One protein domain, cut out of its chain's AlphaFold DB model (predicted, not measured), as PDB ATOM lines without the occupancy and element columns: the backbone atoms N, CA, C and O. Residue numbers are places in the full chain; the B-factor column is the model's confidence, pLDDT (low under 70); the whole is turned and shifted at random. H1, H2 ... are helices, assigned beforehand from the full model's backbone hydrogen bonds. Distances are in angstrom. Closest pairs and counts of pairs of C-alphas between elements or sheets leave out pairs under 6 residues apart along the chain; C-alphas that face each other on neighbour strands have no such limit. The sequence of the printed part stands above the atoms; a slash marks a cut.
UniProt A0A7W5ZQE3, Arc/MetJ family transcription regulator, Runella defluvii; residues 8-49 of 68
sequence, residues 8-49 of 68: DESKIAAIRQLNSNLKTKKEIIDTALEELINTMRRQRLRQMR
ATOM      1  N   ASP A   8     -54.216 -53.183 -19.009       95.69
ATOM      2  CA  ASP A   8     -54.504 -53.061 -20.430       95.69
ATOM      3  C   ASP A   8     -53.340 -53.623 -21.266       95.69
ATOM      4  O   ASP A   8     -52.237 -53.063 -21.304       95.69
ATOM      5  N   GLU A   9     -53.578 -54.754 -21.934       94.19
ATOM      6  CA  GLU A   9     -52.557 -55.433 -22.732       94.19
ATOM      7  C   GLU A   9     -52.086 -54.613 -23.932       94.19
ATOM      8  O   GLU A   9     -50.943 -54.785 -24.362       94.19
ATOM      9  N   SER A  10     -52.903 -53.682 -24.436       96.38
ATOM     10  CA  SER A  10     -52.505 -52.825 -25.556       96.38
ATOM     11  C   SER A  10     -51.307 -51.944 -25.190       96.38
ATOM     12  O   SER A  10     -50.394 -51.763 -25.996       96.38
ATOM     13  N   LYS A  11     -51.233 -51.489 -23.932       95.31
ATOM     14  CA  LYS A  11     -50.105 -50.704 -23.408       95.31
ATOM     15  C   LYS A  11     -48.845 -51.549 -23.282       95.31
ATOM     16  O   LYS A  11     -47.764 -51.095 -23.641       95.31
ATOM     17  N   ILE A  12     -48.983 -52.789 -22.813       94.50
ATOM     18  CA  ILE A  12     -47.865 -53.737 -22.737       94.50
ATOM     19  C   ILE A  12     -47.321 -54.033 -24.138       94.50
ATOM     20  O   ILE A  12     -46.107 -54.038 -24.337       94.50
ATOM     21  N   ALA A  13     -48.205 -54.254 -25.112       94.69
ATOM     22  CA  ALA A  13     -47.822 -54.471 -26.502       94.69
ATOM     23  C   ALA A  13     -47.093 -53.249 -27.082       94.69
ATOM     24  O   ALA A  13     -46.010 -53.405 -27.642       94.69
ATOM     25  N   ALA A  14     -47.627 -52.042 -26.877       95.69
ATOM     26  CA  ALA A  14     -47.003 -50.803 -27.336       95.69
ATOM     27  C   ALA A  14     -45.613 -50.586 -26.716       95.69
ATOM     28  O   ALA A  14     -44.659 -50.282 -27.428       95.69
ATOM     29  N   ILE A  15     -45.458 -50.814 -25.406       95.62
ATOM     30  CA  ILE A  15     -44.158 -50.690 -24.728       95.62
ATOM     31  C   ILE A  15     -43.139 -51.667 -25.316       95.62
ATOM     32  O   ILE A  15     -42.008 -51.274 -25.575       95.62
ATOM     33  N   ARG A  16     -43.531 -52.918 -25.578       94.31
ATOM     34  CA  ARG A  16     -42.636 -53.911 -26.194       94.31
ATOM     35  C   ARG A  16     -42.239 -53.558 -27.622       94.31
ATOM     36  O   ARG A  16     -41.112 -53.838 -28.014       94.31
ATOM     37  N   GLN A  17     -43.146 -52.956 -28.391       94.62
ATOM     38  CA  GLN A  17     -42.829 -52.462 -29.733       94.62
ATOM     39  C   GLN A  17     -41.804 -51.323 -29.683       94.62
ATOM     40  O   GLN A  17     -40.903 -51.279 -30.513       94.62
ATOM     41  N   LEU A  18     -41.919 -50.430 -28.697       95.50
ATOM     42  CA  LEU A  18     -41.009 -49.297 -28.514       95.50
ATOM     43  C   LEU A  18     -39.678 -49.690 -27.855       95.50
ATOM     44  O   LEU A  18     -38.664 -49.036 -28.082       95.50
ATOM     45  N   ASN A  19     -39.671 -50.735 -27.026       92.25
ATOM     46  CA  ASN A  19     -38.494 -51.203 -26.307       92.25
ATOM     47  C   ASN A  19     -38.492 -52.736 -26.201       92.25
ATOM     48  O   ASN A  19     -39.099 -53.329 -25.306       92.25
ATOM     49  N   SER A  20     -37.744 -53.372 -27.102       88.50
ATOM     50  CA  SER A  20     -37.636 -54.829 -27.209       88.50
ATOM     51  C   SER A  20     -36.898 -55.498 -26.042       88.50
ATOM     52  O   SER A  20     -36.966 -56.721 -25.900       88.50
ATOM     53  N   ASN A  21     -36.225 -54.733 -25.176       93.12
ATOM     54  CA  ASN A  21     -35.484 -55.278 -24.035       93.12
ATOM     55  C   ASN A  21     -36.393 -55.673 -22.859       93.12
ATOM     56  O   ASN A  21     -35.977 -56.461 -22.011       93.12
ATOM     57  N   LEU A  22     -37.629 -55.164 -22.803       94.38
ATOM     58  CA  LEU A  22     -38.580 -55.443 -21.724       94.38
ATOM     59  C   LEU A  22     -39.428 -56.683 -22.045       94.38
ATOM     60  O   LEU A  22     -40.435 -56.623 -22.755       94.38
ATOM     61  N   LYS A  23     -39.023 -57.843 -21.522       89.88
ATOM     62  CA  LYS A  23     -39.562 -59.146 -21.941       89.88
ATOM     63  C   LYS A  23     -40.854 -59.501 -21.212       89.88
ATOM     64  O   LYS A  23     -41.803 -60.017 -21.811       89.88
ATOM     65  N   THR A  24     -40.944 -59.199 -19.924       94.19
ATOM     66  CA  THR A  24     -42.042 -59.631 -19.052       94.19
ATOM     67  C   THR A  24     -42.942 -58.474 -18.621       94.19
ATOM     68  O   THR A  24     -42.515 -57.326 -18.531       94.19
ATOM     69  N   LYS A  25     -44.209 -58.781 -18.297       93.44
ATOM     70  CA  LYS A  25     -45.132 -57.795 -17.702       93.44
ATOM     71  C   LYS A  25     -44.551 -57.209 -16.410       93.44
ATOM     72  O   LYS A  25     -44.690 -56.018 -16.177       93.44
ATOM     73  N   LYS A  26     -43.868 -58.036 -15.607       93.94
ATOM     74  CA  LYS A  26     -43.209 -57.609 -14.369       93.94
ATOM     75  C   LYS A  26     -42.127 -56.560 -14.634       93.94
ATOM     76  O   LYS A  26     -42.191 -55.503 -14.027       93.94
ATOM     77  N   GLU A  27     -41.193 -56.821 -15.550       95.00
ATOM     78  CA  GLU A  27     -40.129 -55.859 -15.888       95.00
ATOM     79  C   GLU A  27     -40.711 -54.531 -16.374       95.00
ATOM     80  O   GLU A  27     -40.285 -53.476 -15.927       95.00
ATOM     81  N   ILE A  28     -41.736 -54.582 -17.230       95.88
ATOM     82  CA  ILE A  28     -42.413 -53.376 -17.721       95.88
ATOM     83  C   ILE A  28     -43.014 -52.566 -16.566       95.88
ATOM     84  O   ILE A  28     -42.871 -51.346 -16.537       95.88
ATOM     85  N   ILE A  29     -43.682 -53.231 -15.619       94.94
ATOM     86  CA  ILE A  29     -44.277 -52.575 -14.448       94.94
ATOM     87  C   ILE A  29     -43.183 -51.978 -13.560       94.94
ATOM     88  O   ILE A  29     -43.291 -50.815 -13.182       94.94
ATOM     89  N   ASP A  30     -42.129 -52.737 -13.259       96.00
ATOM     90  CA  ASP A  30     -41.026 -52.285 -12.406       96.00
ATOM     91  C   ASP A  30     -40.337 -51.049 -13.018       96.00
ATOM     92  O   ASP A  30     -40.172 -50.035 -12.338       96.00
ATOM     93  N   THR A  31     -40.046 -51.065 -14.325       96.44
ATOM     94  CA  THR A  31     -39.490 -49.909 -15.049       96.44
ATOM     95  C   THR A  31     -40.445 -48.713 -15.052       96.44
ATOM     96  O   THR A  31     -40.019 -47.580 -14.833       96.44
ATOM     97  N   ALA A  32     -41.747 -48.928 -15.267       95.56
ATOM     98  CA  ALA A  32     -42.728 -47.842 -15.253       95.56
ATOM     99  C   ALA A  32     -42.838 -47.176 -13.869       95.56
ATOM    100  O   ALA A  32     -42.973 -45.954 -13.778       95.56
ATOM    101  N   LEU A  33     -42.756 -47.962 -12.791       97.00
ATOM    102  CA  LEU A  33     -42.753 -47.455 -11.419       97.00
ATOM    103  C   LEU A  33     -41.484 -46.649 -11.117       97.00
ATOM    104  O   LEU A  33     -41.573 -45.574 -10.520       97.00
ATOM    105  N   GLU A  34     -40.317 -47.118 -11.559       98.06
ATOM    106  CA  GLU A  34     -39.059 -46.380 -11.418       98.06
ATOM    107  C   GLU A  34     -39.101 -45.038 -12.167       98.06
ATOM    108  O   GLU A  34     -38.757 -43.993 -11.605       98.06
ATOM    109  N   GLU A  35     -39.621 -45.027 -13.397       97.44
ATOM    110  CA  GLU A  35     -39.788 -43.793 -14.167       97.44
ATOM    111  C   GLU A  35     -40.783 -42.817 -13.536       97.44
ATOM    112  O   GLU A  35     -40.576 -41.595 -13.579       97.44
ATOM    113  N   LEU A  36     -41.838 -43.320 -12.891       98.38
ATOM    114  CA  LEU A  36     -42.763 -42.482 -12.134       98.38
ATOM    115  C   LEU A  36     -42.050 -41.803 -10.955       98.38
ATOM    116  O   LEU A  36     -42.155 -40.584 -10.797       98.38
ATOM    117  N   ILE A  37     -41.254 -42.550 -10.182       98.50
ATOM    118  CA  ILE A  37     -40.447 -41.996  -9.082       98.50
ATOM    119  C   ILE A  37     -39.485 -40.926  -9.610       98.50
ATOM    120  O   ILE A  37     -39.415 -39.820  -9.063       98.50
ATOM    121  N   ASN A  38     -38.763 -41.220 -10.691       98.44
ATOM    122  CA  ASN A  38     -37.817 -40.283 -11.292       98.44
ATOM    123  C   ASN A  38     -38.520 -39.019 -11.803       98.44
ATOM    124  O   ASN A  38     -38.018 -37.907 -11.625       98.44
ATOM    125  N   THR A  39     -39.723 -39.155 -12.354       98.38
ATOM    126  CA  THR A  39     -40.552 -38.022 -12.776       98.38
ATOM    127  C   THR A  39     -40.949 -37.136 -11.600       98.38
ATOM    128  O   THR A  39     -40.793 -35.914 -11.684       98.38
ATOM    129  N   MET A  40     -41.379 -37.726 -10.484       98.19
ATOM    130  CA  MET A  40     -41.716 -36.986  -9.263       98.19
ATOM    131  C   MET A  40     -40.490 -36.275  -8.671       98.19
ATOM    132  O   MET A  40     -40.575 -35.108  -8.283       98.19
ATOM    133  N   ARG A  41     -39.316 -36.922  -8.668       97.62
ATOM    134  CA  ARG A  41     -38.046 -36.298  -8.253       97.62
ATOM    135  C   ARG A  41     -37.707 -35.088  -9.121       97.62
ATOM    136  O   ARG A  41     -37.454 -34.008  -8.590       97.62
ATOM    137  N   ARG A  42     -37.773 -35.231 -10.450       97.75
ATOM    138  CA  ARG A  42     -37.562 -34.120 -11.396       97.75
ATOM    139  C   ARG A  42     -38.562 -32.989 -11.163       97.75
ATOM    140  O   ARG A  42     -38.176 -31.825 -11.205       97.75
ATOM    141  N   GLN A  43     -39.829 -33.300 -10.890       96.88
ATOM    142  CA  GLN A  43     -40.841 -32.291 -10.573       96.88
ATOM    143  C   GLN A  43     -40.488 -31.504  -9.311       96.88
ATOM    144  O   GLN A  43     -40.593 -30.280  -9.325       96.88
ATOM    145  N   ARG A  44     -40.010 -32.175  -8.260       96.19
ATOM    146  CA  ARG A  44     -39.532 -31.512  -7.042       96.19
ATOM    147  C   ARG A  44     -38.332 -30.607  -7.321       96.19
ATOM    148  O   ARG A  44     -38.318 -29.475  -6.860       96.19
ATOM    149  N   LEU A  45     -37.366 -31.059  -8.123       95.19
ATOM    150  CA  LEU A  45     -36.224 -30.223  -8.515       95.19
ATOM    151  C   LEU A  45     -36.664 -28.983  -9.304       95.19
ATOM    152  O   LEU A  45     -36.163 -27.891  -9.055       95.19
ATOM    153  N   ARG A  46     -37.650 -29.116 -10.202       94.44
ATOM    154  CA  ARG A  46     -38.197 -27.976 -10.958       94.44
ATOM    155  C   ARG A  46     -38.814 -26.896 -10.067       94.44
ATOM    156  O   ARG A  46     -38.823 -25.742 -10.479       94.44
ATOM    157  N   GLN A  47     -39.269 -27.224  -8.857       93.31
ATOM    158  CA  GLN A  47     -39.746 -26.223  -7.886       93.31
ATOM    159  C   GLN A  47     -38.623 -25.310  -7.371       93.31
ATOM    160  O   GLN A  47     -38.901 -24.276  -6.772       93.31
ATOM    161  N   MET A  48     -37.354 -25.675  -7.579       90.38
ATOM    162  CA  MET A  48     -36.210 -24.819  -7.257       90.38
ATOM    163  C   MET A  48     -35.916 -23.791  -8.354       90.38
ATOM    164  O   MET A  48     -35.069 -22.926  -8.160       90.38
ATOM    165  N   ARG A  49     -36.607 -23.847  -9.499       88.56
ATOM    166  CA  ARG A  49     -36.465 -22.838 -10.551       88.56
ATOM    167  C   ARG A  49     -36.848 -21.463 -10.004       88.56
ATOM    168  O   ARG A  49     -37.908 -21.314  -9.405       88.56
TER     169      ARG A  49
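Overview. This is residues 8 to 49 of the 68 residues of the protein "Arc/MetJ family transcription regulator" of Runella defluvii (UniProt A0A7W5ZQE3). One long, straight helix, H2, makes the length of this domain, and a shorter helix, H1, is set crosswise near its first end, with residues 33 to 49 sticking out free. The printed part has 42 residues with two named helices, H1 then H2, and no named strand: the class is all helix. It is only just loose, close to extended, with a radius of gyration of the C-alphas of 13.2 A, and spans 37 by 19 by 15 A.

Along the chain. H2 holds residues 25 to 46 and is 31.3 A long, from C-alpha 25 at (-45.132, -57.795, -17.702) to C-alpha 46 at (-38.197, -27.976, -10.958). H1 holds residues 9 to 18, 14.3 A, and begins with C-alpha 9 at (-52.557, -55.433, -22.732).

Arrangement. H2 only just touches H1, with 3 pairs of C-alphas within 8 A, and with its residues 25 to 28 alone. The closest C-alphas are those of Ile 12 and Lys 25, 7.0 A apart. Their lines are about perpendicular, at 74 degrees. In H1 and H2 every O i to N i+4 pair is within hydrogen-bond range.

Size, cuts and confidence. The outline is elongated; the C-alphas farthest apart, of Glu 9 and Arg 49, are 38.3 A apart. The link from H1 to H2, six residues, is short. The printed part has no cut, and no printed residue is under 70 in pLDDT.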